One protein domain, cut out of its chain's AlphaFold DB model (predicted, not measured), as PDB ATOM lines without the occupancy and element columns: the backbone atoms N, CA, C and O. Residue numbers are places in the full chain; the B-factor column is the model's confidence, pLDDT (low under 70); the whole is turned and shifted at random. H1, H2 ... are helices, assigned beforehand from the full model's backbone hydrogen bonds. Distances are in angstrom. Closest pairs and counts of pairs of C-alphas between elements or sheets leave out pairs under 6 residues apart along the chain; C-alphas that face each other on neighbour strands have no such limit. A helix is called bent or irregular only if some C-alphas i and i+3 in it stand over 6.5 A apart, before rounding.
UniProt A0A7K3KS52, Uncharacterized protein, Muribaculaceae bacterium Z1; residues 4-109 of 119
ATOM      1  N   TYR A   4     -18.753 -25.066  53.429       84.69
ATOM      2  CA  TYR A   4     -19.685 -23.968  53.166       84.69
ATOM      3  C   TYR A   4     -20.540 -24.153  51.898       84.69
ATOM      4  O   TYR A   4     -21.701 -23.759  51.903       84.69
ATOM      5  N   GLU A   5     -20.008 -24.763  50.832       88.19
ATOM      6  CA  GLU A   5     -20.753 -25.043  49.589       88.19
ATOM      7  C   GLU A   5     -21.886 -26.027  49.887       88.19
ATOM      8  O   GLU A   5     -23.036 -25.798  49.518       88.19
ATOM      9  N   THR A   6     -21.567 -27.082  50.642       88.00
ATOM     10  CA  THR A   6     -22.535 -28.082  51.102       88.00
ATOM     11  C   THR A   6     -23.612 -27.452  51.980       88.00
ATOM     12  O   THR A   6     -24.795 -27.733  51.801       88.00
ATOM     13  N   ALA A   7     -23.216 -26.603  52.934       90.56
ATOM     14  CA  ALA A   7     -24.153 -25.942  53.839       90.56
ATOM     15  C   ALA A   7     -25.112 -25.008  53.088       90.56
ATOM     16  O   ALA A   7     -26.307 -25.003  53.371       90.56
ATOM     17  N   MET A   8     -24.607 -24.263  52.103       92.00
ATOM     18  CA  MET A   8     -25.414 -23.362  51.286       92.00
ATOM     19  C   MET A   8     -26.391 -24.125  50.388       92.00
ATOM     20  O   MET A   8     -27.576 -23.809  50.380       92.00
ATOM     21  N   LEU A   9     -25.922 -25.171  49.698       93.56
ATOM     22  CA  LEU A   9     -26.777 -26.054  48.902       93.56
ATOM     23  C   LEU A   9     -27.898 -26.657  49.756       93.56
ATOM     24  O   LEU A   9     -29.056 -26.633  49.346       93.56
ATOM     25  N   LYS A  10     -27.581 -27.147  50.963       94.56
ATOM     26  CA  LYS A  10     -28.588 -27.664  51.901       94.56
ATOM     27  C   LYS A  10     -29.596 -26.595  52.328       94.56
ATOM     28  O   LYS A  10     -30.784 -26.885  52.359       94.56
ATOM     29  N   TRP A  11     -29.142 -25.383  52.644       94.62
ATOM     30  CA  TRP A  11     -30.030 -24.296  53.061       94.62
ATOM     31  C   TRP A  11     -31.013 -23.900  51.949       94.62
ATOM     32  O   TRP A  11     -32.217 -23.899  52.183       94.62
ATOM     33  N   ILE A  12     -30.519 -23.675  50.726       95.00
ATOM     34  CA  ILE A  12     -31.366 -23.375  49.558       95.00
ATOM     35  C   ILE A  12     -32.338 -24.533  49.295       95.00
ATOM     36  O   ILE A  12     -33.521 -24.314  49.043       95.00
ATOM     37  N   SER A  13     -31.854 -25.776  49.395       96.12
ATOM     38  CA  SER A  13     -32.679 -26.972  49.210       96.12
ATOM     39  C   SER A  13     -33.868 -27.024  50.162       96.12
ATOM     40  O   SER A  13     -34.975 -27.326  49.728       96.12
ATOM     41  N   GLN A  14     -33.672 -26.670  51.433       96.00
ATOM     42  CA  GLN A  14     -34.756 -26.635  52.413       96.00
ATOM     43  C   GLN A  14     -35.822 -25.598  52.055       96.00
ATOM     44  O   GLN A  14     -37.006 -25.920  52.104       96.00
ATOM     45  N   GLU A  15     -35.424 -24.390  51.645       95.31
ATOM     46  CA  GLU A  15     -36.382 -23.345  51.265       95.31
ATOM     47  C   GLU A  15     -37.195 -23.740  50.027       95.31
ATOM     48  O   GLU A  15     -38.421 -23.644  50.033       95.31
ATOM     49  N   VAL A  16     -36.530 -24.259  48.988       96.19
ATOM     50  CA  VAL A  16     -37.207 -24.734  47.772       96.19
ATOM     51  C   VAL A  16     -38.125 -25.924  48.077       96.19
ATOM     52  O   VAL A  16     -39.235 -25.998  47.546       96.19
ATOM     53  N   CYS A  17     -37.688 -26.848  48.939       97.19
ATOM     54  CA  CYS A  17     -38.494 -27.993  49.365       97.19
ATOM     55  C   CYS A  17     -39.768 -27.547  50.082       97.19
ATOM     56  O   CYS A  17     -40.849 -28.048  49.782       97.19
ATOM     57  N   ASP A  18     -39.643 -26.617  51.027       96.50
ATOM     58  CA  ASP A  18     -40.757 -26.134  51.839       96.50
ATOM     59  C   ASP A  18     -41.814 -25.437  50.981       96.50
ATOM     60  O   ASP A  18     -43.004 -25.738  51.113       96.50
ATOM     61  N   ASP A  19     -41.374 -24.588  50.055       96.62
ATOM     62  CA  ASP A  19     -42.228 -23.884  49.104       96.62
ATOM     63  C   ASP A  19     -42.953 -24.853  48.153       96.62
ATOM     64  O   ASP A  19     -44.177 -24.784  47.990       96.62
ATOM     65  N   LEU A  20     -42.220 -25.796  47.547       97.50
ATOM     66  CA  LEU A  20     -42.802 -26.800  46.652       97.50
ATOM     67  C   LEU A  20     -43.771 -27.720  47.402       97.50
ATOM     68  O   LEU A  20     -44.857 -28.021  46.906       97.50
ATOM     69  N   PHE A  21     -43.411 -28.146  48.613       97.88
ATOM     70  CA  PHE A  21     -44.263 -28.980  49.451       97.88
ATOM     71  C   PHE A  21     -45.550 -28.257  49.851       97.88
ATOM     72  O   PHE A  21     -46.618 -28.871  49.831       97.88
ATOM     73  N   ALA A  22     -45.481 -26.967  50.187       96.94
ATOM     74  CA  ALA A  22     -46.663 -26.167  50.491       96.94
ATOM     75  C   ALA A  22     -47.604 -26.065  49.278       96.94
ATOM     76  O   ALA A  22     -48.805 -26.299  49.421       96.94
ATOM     77  N   ALA A  23     -47.059 -25.798  48.085       96.31
ATOM     78  CA  ALA A  23     -47.833 -25.755  46.844       96.31
ATOM     79  C   ALA A  23     -48.490 -27.112  46.527       96.31
ATOM     80  O   ALA A  23     -49.701 -27.187  46.316       96.31
ATOM     81  N   ALA A  24     -47.718 -28.202  46.579       97.31
ATOM     82  CA  ALA A  24     -48.214 -29.553  46.317       97.31
ATOM     83  C   ALA A  24     -49.204 -30.045  47.386       97.31
ATOM     84  O   ALA A  24     -50.100 -30.826  47.087       97.31
ATOM     85  N   SER A  25     -49.098 -29.567  48.627       97.38
ATOM     86  CA  SER A  25     -50.077 -29.886  49.674       97.38
ATOM     87  C   SER A  25     -51.431 -29.212  49.440       97.38
ATOM     88  O   SER A  25     -52.450 -29.730  49.897       97.38
ATOM     89  N   ALA A  26     -51.460 -28.069  48.746       96.38
ATOM     90  CA  ALA A  26     -52.701 -27.397  48.367       96.38
ATOM     91  C   ALA A  26     -53.376 -28.073  47.162       96.38
ATOM     92  O   ALA A  26     -54.601 -28.197  47.140       96.38
ATOM     93  N   ASP A  27     -52.587 -28.538  46.189       96.81
ATOM     94  CA  ASP A  27     -53.064 -29.348  45.066       96.81
ATOM     95  C   ASP A  27     -51.974 -30.303  44.569       96.81
ATOM     96  O   ASP A  27     -51.075 -29.927  43.819       96.81
ATOM     97  N   ASN A  28     -52.062 -31.570  44.967       97.31
ATOM     98  CA  ASN A  28     -51.019 -32.560  44.693       97.31
ATOM     99  C   ASN A  28     -50.907 -32.957  43.215       97.31
ATOM    100  O   ASN A  28     -49.843 -33.406  42.788       97.31
ATOM    101  N   LYS A  29     -51.942 -32.708  42.400       97.50
ATOM    102  CA  LYS A  29     -51.940 -33.023  40.960       97.50
ATOM    103  C   LYS A  29     -50.898 -32.239  40.177       97.50
ATOM    104  O   LYS A  29     -50.491 -32.703  39.114       97.50
ATOM    105  N   ILE A  30     -50.423 -31.102  40.701       96.88
ATOM    106  CA  ILE A  30     -49.314 -30.367  40.080       96.88
ATOM    107  C   ILE A  30     -48.096 -31.274  39.904       96.88
ATOM    108  O   ILE A  30     -47.400 -31.153  38.903       96.88
ATOM    109  N   MET A  31     -47.892 -32.238  40.808       97.88
ATOM    110  CA  MET A  31     -46.777 -33.181  40.773       97.88
ATOM    111  C   MET A  31     -46.849 -34.185  39.616       97.88
ATOM    112  O   MET A  31     -45.937 -34.989  39.478       97.88
ATOM    113  N   VAL A  32     -47.866 -34.150  38.742       97.19
ATOM    114  CA  VAL A  32     -47.848 -34.938  37.493       97.19
ATOM    115  C   VAL A  32     -46.581 -34.670  36.672       97.19
ATOM    116  O   VAL A  32     -46.005 -35.598  36.109       97.19
ATOM    117  N   ASN A  33     -46.099 -33.423  36.680       95.62
ATOM    118  CA  ASN A  33     -44.771 -33.076  36.195       95.62
ATOM    119  C   ASN A  33     -43.746 -33.327  37.301       95.62
ATOM    120  O   ASN A  33     -44.014 -33.093  38.481       95.62
ATOM    121  N   ASN A  34     -42.544 -33.760  36.926       95.31
ATOM    122  CA  ASN A  34     -41.476 -34.029  37.882       95.31
ATOM    123  C   ASN A  34     -40.849 -32.724  38.417       95.31
ATOM    124  O   ASN A  34     -39.707 -32.381  38.109       95.31
ATOM    125  N   TRP A  35     -41.596 -31.978  39.237       96.81
ATOM    126  CA  TRP A  35     -41.131 -30.731  39.848       96.81
ATOM    127  C   TRP A  35     -39.942 -30.926  40.788       96.81
ATOM    128  O   TRP A  35     -39.235 -29.960  41.052       96.81
ATOM    129  N   VAL A  36     -39.659 -32.152  41.238       96.81
ATOM    130  CA  VAL A  36     -38.448 -32.460  42.014       96.81
ATOM    131  C   VAL A  36     -37.190 -32.256  41.165       96.81
ATOM    132  O   VAL A  36     -36.222 -31.663  41.644       96.81
ATOM    133  N   ALA A  37     -37.202 -32.655  39.890       96.38
ATOM    134  CA  ALA A  37     -36.079 -32.407  38.986       96.38
ATOM    135  C   ALA A  37     -35.874 -30.904  38.723       96.38
ATOM    136  O   ALA A  37     -34.751 -30.404  38.789       96.38
ATOM    137  N   PHE A  38     -36.961 -30.157  38.509       96.06
ATOM    138  CA  PHE A  38     -36.898 -28.703  38.325       96.06
ATOM    139  C   PHE A  38     -36.444 -27.964  39.586       96.06
ATOM    140  O   PHE A  38     -35.622 -27.053  39.503       96.06
ATOM    141  N   ALA A  39     -36.928 -28.381  40.756       96.75
ATOM    142  CA  ALA A  39     -36.486 -27.868  42.045       96.75
ATOM    143  C   ALA A  39     -34.995 -28.141  42.265       96.75
ATOM    144  O   ALA A  39     -34.261 -27.236  42.651       96.75
ATOM    145  N   THR A  40     -34.529 -29.351  41.940       96.62
ATOM    146  CA  THR A  40     -33.103 -29.699  41.985       96.62
ATOM    147  C   THR A  40     -32.300 -28.725  41.131       96.62
ATOM    148  O   THR A  40     -31.406 -28.062  41.644       96.62
ATOM    149  N   LEU A  41     -32.657 -28.538  39.860       95.75
ATOM    150  CA  LEU A  41     -31.967 -27.585  38.990       95.75
ATOM    151  C   LEU A  41     -31.962 -26.153  39.555       95.75
ATOM    152  O   LEU A  41     -30.933 -25.476  39.510       95.75
ATOM    153  N   ALA A  42     -33.090 -25.694  40.104       94.94
ATOM    154  CA  ALA A  42     -33.203 -24.373  40.718       94.94
ATOM    155  C   ALA A  42     -32.256 -24.208  41.916       94.94
ATOM    156  O   ALA A  42     -31.569 -23.192  41.997       94.94
ATOM    157  N   ILE A  43     -32.138 -25.221  42.781       95.44
ATOM    158  CA  ILE A  43     -31.225 -25.213  43.935       95.44
ATOM    159  C   ILE A  43     -29.778 -24.994  43.485       95.44
ATOM    160  O   ILE A  43     -29.086 -24.129  44.020       95.44
ATOM    161  N   TYR A  44     -29.318 -25.744  42.479       94.88
ATOM    162  CA  TYR A  44     -27.945 -25.611  41.981       94.88
ATOM    163  C   TYR A  44     -27.716 -24.281  41.253       94.88
ATOM    164  O   TYR A  44     -26.641 -23.703  41.389       94.88
ATOM    165  N   ARG A  45     -28.708 -23.766  40.512       93.69
ATOM    166  CA  ARG A  45     -28.626 -22.444  39.865       93.69
ATOM    167  C   ARG A  45     -28.519 -21.315  40.882       93.69
ATOM    168  O   ARG A  45     -27.649 -20.461  40.742       93.69
ATOM    169  N   GLU A  46     -29.368 -21.338  41.902       93.38
ATOM    170  CA  GLU A  46     -29.350 -20.346  42.974       93.38
ATOM    171  C   GLU A  46     -28.011 -20.396  43.711       93.38
ATOM    172  O   GLU A  46     -27.349 -19.375  43.892       93.38
ATOM    173  N   ALA A  47     -27.538 -21.601  44.028       93.31
ATOM    174  CA  ALA A  47     -26.258 -21.786  44.686       93.31
ATOM    175  C   ALA A  47     -25.080 -21.281  43.832       93.31
ATOM    176  O   ALA A  47     -24.201 -20.584  44.340       93.31
ATOM    177  N   ALA A  48     -25.076 -21.580  42.531       92.38
ATOM    178  CA  ALA A  48     -24.049 -21.111  41.604       92.38
ATOM    179  C   ALA A  48     -24.072 -19.589  41.395       92.38
ATOM    180  O   ALA A  48     -23.029 -18.998  41.141       92.38
ATOM    181  N   SER A  49     -25.231 -18.940  41.550       91.88
ATOM    182  CA  SER A  49     -25.334 -17.475  41.492       91.88
ATOM    183  C   SER A  49     -24.617 -16.773  42.655       91.88
ATOM    184  O   SER A  49     -24.193 -15.625  42.526       91.88
ATOM    185  N   ILE A  50     -24.459 -17.478  43.780       91.38
ATOM    186  CA  ILE A  50     -23.761 -17.001  44.978       91.38
ATOM    187  C   ILE A  50     -22.288 -17.440  44.958       91.38
ATOM    188  O   ILE A  50     -21.412 -16.699  45.407       91.38
ATOM    189  N   LEU A  51     -22.005 -18.646  44.450       88.19
ATOM    190  CA  LEU A  51     -20.671 -19.243  44.389       88.19
ATOM    191  C   LEU A  51     -20.361 -19.804  42.995       88.19
ATOM    192  O   LEU A  51     -20.797 -20.902  42.653       88.19
ATOM    193  N   ASP A  52     -19.468 -19.134  42.263       83.38
ATOM    194  CA  ASP A  52     -19.028 -19.523  40.909       83.38
ATOM    195  C   ASP A  52     -18.382 -20.924  40.811       83.38
ATOM    196  O   ASP A  52     -18.087 -21.414  39.721       83.38
ATOM    197  N   THR A  53     -18.103 -21.580  41.941       88.06
ATOM    198  CA  THR A  53     -17.484 -22.912  41.990       88.06
ATOM    199  C   THR A  53     -18.482 -24.062  41.883       88.06
ATOM    200  O   THR A  53     -18.051 -25.206  41.718       88.06
ATOM    201  N   ILE A  54     -19.790 -23.800  41.981       90.06
ATOM    202  CA  ILE A  54     -20.819 -24.845  41.962       90.06
ATOM    203  C   ILE A  54     -21.187 -25.191  40.512       90.06
ATOM    204  O   ILE A  54     -21.677 -24.327  39.782       90.06
ATOM    205  N   PRO A  55     -20.986 -26.446  40.069       91.06
ATOM    206  CA  PRO A  55     -21.420 -26.869  38.746       91.06
ATOM    207  C   PRO A  55     -22.949 -26.928  38.690       91.06
ATOM    208  O   PRO A  55     -23.590 -27.523  39.557       91.06
ATOM    209  N   VAL A  56     -23.528 -26.330  37.651       94.31
ATOM    210  CA  VAL A  56     -24.974 -26.359  37.411       94.31
ATOM    211  C   VAL A  56     -25.300 -27.553  36.505       94.31
ATOM    212  O   VAL A  56     -24.780 -27.598  35.386       94.31
ATOM    213  N   PRO A  57     -26.129 -28.515  36.952       95.38
ATOM    214  CA  PRO A  57     -26.546 -29.641  36.123       95.38
ATOM    215  C   PRO A  57     -27.484 -29.193  34.995       95.38
ATOM    216  O   PRO A  57     -28.053 -28.098  35.031       95.38
ATOM    217  N   SER A  58     -27.672 -30.045  33.987       95.69
ATOM    218  CA  SER A  58     -28.771 -29.866  33.034       95.69
ATOM    219  C   SER A  58     -30.093 -30.372  33.624       95.69
ATOM    220  O   SER A  58     -30.102 -31.133  34.593       95.69
ATOM    221  N   ILE A  59     -31.227 -29.977  33.032       94.38
ATOM    222  CA  ILE A  59     -32.525 -30.528  33.443       94.38
ATOM    223  C   ILE A  59     -32.614 -32.036  33.174       94.38
ATOM    224  O   ILE A  59     -33.164 -32.762  33.997       94.38
ATOM    225  N   ASP A  60     -32.014 -32.517  32.082       95.69
ATOM    226  CA  ASP A  60     -31.986 -33.941  31.736       95.69
ATOM    227  C   ASP A  60     -31.237 -34.757  32.799       95.69
ATOM    228  O   ASP A  60     -31.699 -35.828  33.198       95.69
ATOM    229  N   ASP A  61     -30.129 -34.226  33.326       96.88
ATOM    230  CA  ASP A  61     -29.379 -34.866  34.414       96.88
ATOM    231  C   ASP A  61     -30.213 -34.952  35.703       96.88
ATOM    232  O   ASP A  61     -30.194 -35.973  36.396       96.88
ATOM    233  N   CYS A  62     -30.967 -33.895  36.026       95.75
ATOM    234  CA  CYS A  62     -31.884 -33.885  37.166       95.75
ATOM    235  C   CYS A  62     -33.035 -34.885  36.977       95.75
ATOM    236  O   CYS A  62     -33.360 -35.627  37.899       95.75
ATOM    237  N   MET A  63     -33.627 -34.950  35.781       94.19
ATOM    238  CA  MET A  63     -34.699 -35.898  35.444       94.19
ATOM    239  C   MET A  63     -34.232 -37.355  35.508       94.19
ATOM    240  O   MET A  63     -34.986 -38.227  35.933       94.19
ATOM    241  N   ALA A  64     -32.982 -37.617  35.123       94.44
ATOM    242  CA  ALA A  64     -32.358 -38.933  35.215       94.44
ATOM    243  C   ALA A  64     -31.959 -39.328  36.651       94.44
ATOM    244  O   ALA A  64     -31.514 -40.456  36.867       94.44
ATOM    245  N   GLY A  65     -32.077 -38.417  37.625       92.12
ATOM    246  CA  GLY A  65     -31.638 -38.633  39.003       92.12
ATOM    247  C   GLY A  65     -30.114 -38.656  39.171       92.12
ATOM    248  O   GLY A  65     -29.617 -39.148  40.180       92.12
ATOM    249  N   ALA A  66     -29.352 -38.138  38.199       94.06
ATOM    250  CA  ALA A  66     -27.899 -37.997  38.326       94.06
ATOM    251  C   ALA A  66     -27.518 -36.915  39.351       94.06
ATOM    252  O   ALA A  66     -26.440 -36.966  39.944       94.06
ATOM    253  N   TYR A  67     -28.424 -35.958  39.565       94.44
ATOM    254  CA  TYR A  67     -28.365 -34.967  40.630       94.44
ATOM    255  C   TYR A  67     -29.640 -35.045  41.456       94.44
ATOM    256  O   TYR A  67     -30.739 -35.129  40.910       94.44
ATOM    257  N   GLU A  68     -29.479 -34.963  42.770       93.31
ATOM    258  CA  GLU A  68     -30.576 -34.975  43.733       93.31
ATOM    259  C   GLU A  68     -30.479 -33.759  44.665       93.31
ATOM    260  O   GLU A  68     -29.393 -33.170  44.807       93.31
ATOM    261  N   PRO A  69     -31.586 -33.385  45.335       93.00
ATOM    262  CA  PRO A  69     -31.544 -32.404  46.406       93.00
ATOM    263  C   PRO A  69     -30.549 -32.831  47.504       93.00
ATOM    264  O   PRO A  69     -30.584 -33.974  47.969       93.00
ATOM    265  N   PRO A  70     -29.659 -31.934  47.957       91.56
ATOM    266  CA  PRO A  70     -28.555 -32.250  48.872       91.56
ATOM    267  C   PRO A  70     -28.992 -32.720  50.271       91.56
ATOM    268  O   PRO A  70     -28.185 -33.288  51.007       91.56
ATOM    269  N   ASP A  71     -30.243 -32.475  50.663       92.81
ATOM    270  CA  ASP A  71     -30.847 -32.912  51.924       92.81
ATOM    271  C   ASP A  71     -31.918 -34.003  51.734       92.81
ATOM    272  O   ASP A  71     -32.608 -34.346  52.693       92.81
ATOM    273  N   LYS A  72     -32.047 -34.593  50.533       92.38
ATOM    274  CA  LYS A  72     -33.091 -35.582  50.197       92.38
ATOM    275  C   LYS A  72     -33.200 -36.732  51.201       92.38
ATOM    276  O   LYS A  72     -34.301 -37.095  51.601       92.38
ATOM    277  N   ALA A  73     -32.069 -37.282  51.643       91.00
ATOM    278  CA  ALA A  73     -32.043 -38.389  52.602       91.00
ATOM    279  C   ALA A  73     -32.478 -37.991  54.028       91.00
ATOM    280  O   ALA A  73     -32.881 -38.849  54.812       91.00
ATOM    281  N   GLU A  74     -32.375 -36.707  54.377       93.25
ATOM    282  CA  GLU A  74     -32.641 -36.171  55.720       93.25
ATOM    283  C   GLU A  74     -34.028 -35.510  55.811       93.25
ATOM    284  O   GLU A  74     -34.597 -35.412  56.900       93.25
ATOM    285  N   ASN A  75     -34.587 -35.071  54.679       95.81
ATOM    286  CA  ASN A  75     -35.830 -34.315  54.607       95.81
ATOM    287  C   ASN A  75     -36.961 -35.148  53.962       95.81
ATOM    288  O   ASN A  75     -37.005 -35.310  52.740       95.81
ATOM    289  N   PRO A  76     -37.927 -35.652  54.760       96.88
ATOM    290  CA  PRO A  76     -38.963 -36.571  54.283       96.88
ATOM    291  C   PRO A  76     -39.957 -35.938  53.298       96.88
ATOM    292  O   PRO A  76     -40.669 -36.667  52.606       96.88
ATOM    293  N   LYS A  77     -40.012 -34.602  53.205       98.31
ATOM    294  CA  LYS A  77     -40.880 -33.902  52.246       98.31
ATOM    295  C   LYS A  77     -40.505 -34.233  50.805       98.31
ATOM    296  O   LYS A  77     -41.403 -34.407  49.987       98.31
ATOM    297  N   TRP A  78     -39.214 -34.407  50.512       97.81
ATOM    298  CA  TRP A  78     -38.764 -34.845  49.190       97.81
ATOM    299  C   TRP A  78     -39.347 -36.204  48.814       97.81
ATOM    300  O   TRP A  78     -39.908 -36.350  47.732       97.81
ATOM    301  N   GLY A  79     -39.312 -37.167  49.738       96.69
ATOM    302  CA  GLY A  79     -39.915 -38.481  49.515       96.69
ATOM    303  C   GLY A  79     -41.425 -38.405  49.264       96.69
ATOM    304  O   GLY A  79     -41.945 -39.120  48.412       96.69
ATOM    305  N   GLN A  80     -42.135 -37.508  49.954       98.38
ATOM    306  CA  GLN A  80     -43.568 -37.304  49.727       98.38
ATOM    307  C   GLN A  80     -43.867 -36.647  48.369       98.38
ATOM    308  O   GLN A  80     -44.818 -37.047  47.698       98.38
ATOM    309  N   LEU A  81     -43.058 -35.672  47.947       98.44
ATOM    310  CA  LEU A  81     -43.161 -35.041  46.627       98.44
ATOM    311  C   LEU A  81     -42.938 -36.062  45.503       98.44
ATOM    312  O   LEU A  81     -43.709 -36.101  44.547       98.44
ATOM    313  N   GLU A  82     -41.938 -36.933  45.642       97.38
ATOM    314  CA  GLU A  82     -41.681 -38.026  44.695       97.38
ATOM    315  C   GLU A  82     -42.811 -39.059  44.682       97.38
ATOM    316  O   GLU A  82     -43.201 -39.542  43.620       97.38
ATOM    317  N   ALA A  83     -43.376 -39.381  45.848       98.19
ATOM    318  CA  ALA A  83     -44.524 -40.275  45.940       98.19
ATOM    319  C   ALA A  83     -45.742 -39.709  45.195       98.19
ATOM    320  O   ALA A  83     -46.339 -40.420  44.386       98.19
ATOM    321  N   TRP A  84     -46.065 -38.426  45.401       98.56
ATOM    322  CA  TRP A  84     -47.124 -37.752  44.646       98.56
ATOM    323  C   TRP A  84     -46.817 -37.700  43.155       98.56
ATOM    324  O   TRP A  84     -47.718 -37.943  42.355       98.56
ATOM    325  N   HIS A  85     -45.567 -37.441  42.765       98.00
ATOM    326  CA  HIS A  85     -45.199 -37.460  41.353       98.00
ATOM    327  C   HIS A  85     -45.485 -38.815  40.707       98.00
ATOM    328  O   HIS A  85     -46.195 -38.883  39.706       98.00
ATOM    329  N   ASN A  86     -45.003 -39.897  41.317       98.12
ATOM    330  CA  ASN A  86     -45.213 -41.245  40.799       98.12
ATOM    331  C   ASN A  86     -46.703 -41.603  40.706       98.12
ATOM    332  O   ASN A  86     -47.142 -42.164  39.704       98.12
ATOM    333  N   GLU A  87     -47.489 -41.264  41.729       98.25
ATOM    334  CA  GLU A  87     -48.935 -41.495  41.737       98.25
ATOM    335  C   GLU A  87     -49.639 -40.727  40.609       98.25
ATOM    336  O   GLU A  87     -50.344 -41.321  39.791       98.25
ATOM    337  N   HIS A  88     -49.432 -39.411  40.537       98.25
ATOM    338  CA  HIS A  88     -50.125 -38.550  39.583       98.25
ATOM    339  C   HIS A  88     -49.664 -38.771  38.144       98.25
ATOM    340  O   HIS A  88     -50.485 -38.688  37.232       98.25
ATOM    341  N   TRP A  89     -48.395 -39.125  37.934       97.88
ATOM    342  CA  TRP A  89     -47.901 -39.558  36.632       97.88
ATOM    343  C   TRP A  89     -48.608 -40.828  36.156       97.88
ATOM    344  O   TRP A  89     -49.082 -40.873  35.027       97.88
ATOM    345  N   LEU A  90     -48.740 -41.850  37.009       98.00
ATOM    346  CA  LEU A  90     -49.442 -43.085  36.643       98.00
ATOM    347  C   LEU A  90     -50.925 -42.838  36.348       98.00
ATOM    348  O   LEU A  90     -51.458 -43.386  35.383       98.00
ATOM    349  N   LEU A  91     -51.586 -42.010  37.160       97.94
ATOM    350  CA  LEU A  91     -52.986 -41.642  36.943       97.94
ATOM    351  C   LEU A  91     -53.182 -40.874  35.635       97.94
ATOM    352  O   LEU A  91     -54.183 -41.093  34.959       97.94
ATOM    353  N   SER A  92     -52.238 -40.010  35.257       97.38
ATOM    354  CA  SER A  92     -52.340 -39.228  34.024       97.38
ATOM    355  C   SER A  92     -52.187 -40.057  32.749       97.38
ATOM    356  O   SER A  92     -52.620 -39.613  31.690       97.38
ATOM    357  N   GLN A  93     -51.644 -41.278  32.842       97.50
ATOM    358  CA  GLN A  93     -51.583 -42.215  31.714       97.50
ATOM    359  C   GLN A  93     -52.922 -42.920  31.436       97.50
ATOM    360  O   GLN A  93     -53.017 -43.700  30.490       97.50
ATOM    361  N   MET A  94     -53.940 -42.724  32.277       97.50
ATOM    362  CA  MET A  94     -55.255 -43.333  32.086       97.50
ATOM    363  C   MET A  94     -56.129 -42.426  31.217       97.50
ATOM    364  O   MET A  94     -56.406 -41.298  31.616       97.50
ATOM    365  N   ASP A  95     -56.662 -42.942  30.104       95.25
ATOM    366  CA  ASP A  95     -57.538 -42.182  29.190       95.25
ATOM    367  C   ASP A  95     -58.704 -41.490  29.921       95.25
ATOM    368  O   ASP A  95     -59.060 -40.351  29.634       95.25
ATOM    369  N   SER A  96     -59.281 -42.141  30.938       96.62
ATOM    370  CA  SER A  96     -60.391 -41.582  31.726       96.62
ATOM    371  C   SER A  96     -60.012 -40.387  32.609       96.62
ATOM    372  O   SER A  96     -60.887 -39.799  33.240       96.62
ATOM    373  N   MET A  97     -58.722 -40.075  32.723       96.88
ATOM    374  CA  MET A  97     -58.180 -38.995  33.547       96.88
ATOM    375  C   MET A  97     -57.630 -37.834  32.703       96.88
ATOM    376  O   MET A  97     -57.145 -36.862  33.282       96.88
ATOM    377  N   GLU A  98     -57.718 -37.900  31.368       94.62
ATOM    378  CA  GLU A  98     -57.177 -36.879  30.455       94.62
ATOM    379  C   GLU A  98     -57.680 -35.472  30.810       94.62
ATOM    380  O   GLU A  98     -56.876 -34.579  31.071       94.62
ATOM    381  N   ASP A  99     -58.999 -35.298  30.942       96.56
ATOM    382  CA  ASP A  99     -59.623 -34.007  31.276       96.56
ATOM    383  C   ASP A  99     -59.153 -33.438  32.626       96.56
ATOM    384  O   ASP A  99     -59.184 -32.227  32.850       96.56
ATOM    385  N   ILE A 100     -58.718 -34.309  33.542       97.00
ATOM    386  CA  ILE A 100     -58.254 -33.922  34.875       97.00
ATOM    387  C   ILE A 100     -56.799 -33.456  34.816       97.00
ATOM    388  O   ILE A 100     -56.468 -32.458  35.453       97.00
ATOM    389  N   TYR A 101     -55.930 -34.155  34.078       97.56
ATOM    390  CA  TYR A 101     -54.487 -33.882  34.082       97.56
ATOM    391  C   TYR A 101     -53.994 -33.005  32.938       97.56
ATOM    392  O   TYR A 101     -52.938 -32.395  33.096       97.56
ATOM    393  N   ALA A 102     -54.730 -32.879  31.831       96.00
ATOM    394  CA  ALA A 102     -54.318 -32.050  30.700       96.00
ATOM    395  C   ALA A 102     -53.917 -30.613  31.109       96.00
ATOM    396  O   ALA A 102     -52.860 -30.158  30.661       96.00
ATOM    397  N   PRO A 103     -54.642 -29.914  32.013       95.81
ATOM    398  CA  PRO A 103     -54.229 -28.584  32.470       95.81
ATOM    399  C   PRO A 103     -52.908 -28.577  33.252       95.81
ATOM    400  O   PRO A 103     -52.151 -27.613  33.167       95.81
ATOM    401  N   TYR A 104     -52.629 -29.637  34.014       96.19
ATOM    402  CA  TYR A 104     -51.428 -29.741  34.845       96.19
ATOM    403  C   TYR A 104     -50.205 -30.153  34.026       96.19
ATOM    404  O   TYR A 104     -49.134 -29.589  34.212       96.19
ATOM    405  N   ILE A 105     -50.367 -31.082  33.081       93.75
ATOM    406  CA  ILE A 105     -49.298 -31.493  32.159       93.75
ATOM    407  C   ILE A 105     -48.864 -30.306  31.296       93.75
ATOM    408  O   ILE A 105     -47.674 -30.085  31.095       93.75
ATOM    409  N   ALA A 106     -49.821 -29.504  30.825       92.69
ATOM    410  CA  ALA A 106     -49.550 -28.335  29.996       92.69
ATOM    411  C   ALA A 106     -48.996 -27.122  30.771       92.69
ATOM    412  O   ALA A 106     -48.785 -26.073  30.164       92.69
ATOM    413  N   MET A 107     -48.785 -27.228  32.088       92.69
ATOM    414  CA  MET A 107     -48.311 -26.132  32.933       92.69
ATOM    415  C   MET A 107     -46.834 -25.808  32.636       92.69
ATOM    416  O   MET A 107     -45.971 -26.602  33.001       92.69
ATOM    417  N   PRO A 108     -46.514 -24.651  32.018       90.38
ATOM    418  CA  PRO A 108     -45.148 -24.342  31.581       90.38
ATOM    419  C   PRO A 108     -44.236 -23.891  32.727       90.38
ATOM    420  O   PRO A 108     -43.017 -23.993  32.636       90.38
ATOM    421  N   GLU A 109     -44.824 -23.362  33.797       94.38
ATOM    422  CA  GLU A 109     -44.116 -22.907  34.983       94.38
ATOM    423  C   GLU A 109     -44.964 -23.156  36.231       94.38
ATOM    424  O   GLU A 109     -46.187 -23.001  36.203       94.38
TER     425      GLU A 109
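This is residues 4 to 109 of the 119 residues of an uncharacterized protein of Muribaculaceae bacterium Z1 (UniProt A0A7K3KS52). This is a rod-shaped stack of helices: the long H1 and H3 lie side by side toward one end, and H5 crosses the late part of H1 and leads toward the other end. The short H2 packs on H5, H6 turns back past the end of H5, and the short H4 packs on the early part of H3. Residues 94 to 99 stick out at the tip. The printed part has 106 residues with six named helices, H1 to H6 in chain order, and no named strand; the class is all helix. It is compact, with a radius of gyration of the C-alphas of 14.5 A, and spans 49 by 24 by 20 A.

Begin with H1, residues 4 to 26, the longest helix. H3, residues 35 to 50, touches it and runs opposite ways at a steep tilt of 37 degrees, only just past shallow; their closest C-alphas, of Ser 13 and Ile 43, are 5.7 A apart. With residues 17 to 24 alone, H1 touches the hub, H5, residues 76 to 92, at a steep tilt of 47 degrees, the same way; find the closest C-alphas at Phe 21 and Lys 77, 6.6 A apart. H3 and H5 only just touch, with 3 pairs of C-alphas within 8 A, the closest those of Val 36 and Glu 82 at 7.0 A. H2, residues 28 to 32, touches H5, with the C-alphas of Met 31 and His 85 closest at 4.6 A. H6, residues 95 to 105, touches H2, closest at the C-alphas of Ile 30 and Tyr 104, 5.7 A. H6 and H5 touch only at the corner, where the C-alphas of Ser 92 and Tyr 101 are closest at 5.8 A. H4, residues 59 to 63, touches H3 at residues 37 to 41 alone, with the C-alphas of Ala 37 and Cys 62 closest at 4.8 A; H4 and H5 are apart. In H1, H3, H4 and H5 every O i to N i+4 pair is within hydrogen-bond range; H2 has 0 of 1 but 2 of 2 O i to N i+3 pairs, and H6 has 3 of 7 and 4 of 8.

Find C-alpha 4 at (-19.685, -23.968, 53.166); from there H1 runs 33.5 A to C-alpha 26. H3 covers 22.7 A. H5 starts at C-alpha 76, (-38.963, -36.571, 54.283), and covers 24.4 A. H6 ends at C-alpha 105, (-49.298, -31.493, 32.159); it is irregular, with C-alphas 96 and 99 7.6 A apart.

Look to Tyr 4 and Ser 96 for the two C-alphas farthest apart, 49.3 A. The printed part has no cut. The link from H4 to H5, residues 64 to 75, is long. Mean pLDDT of the printed part is 95.0, and no printed residue is under 70.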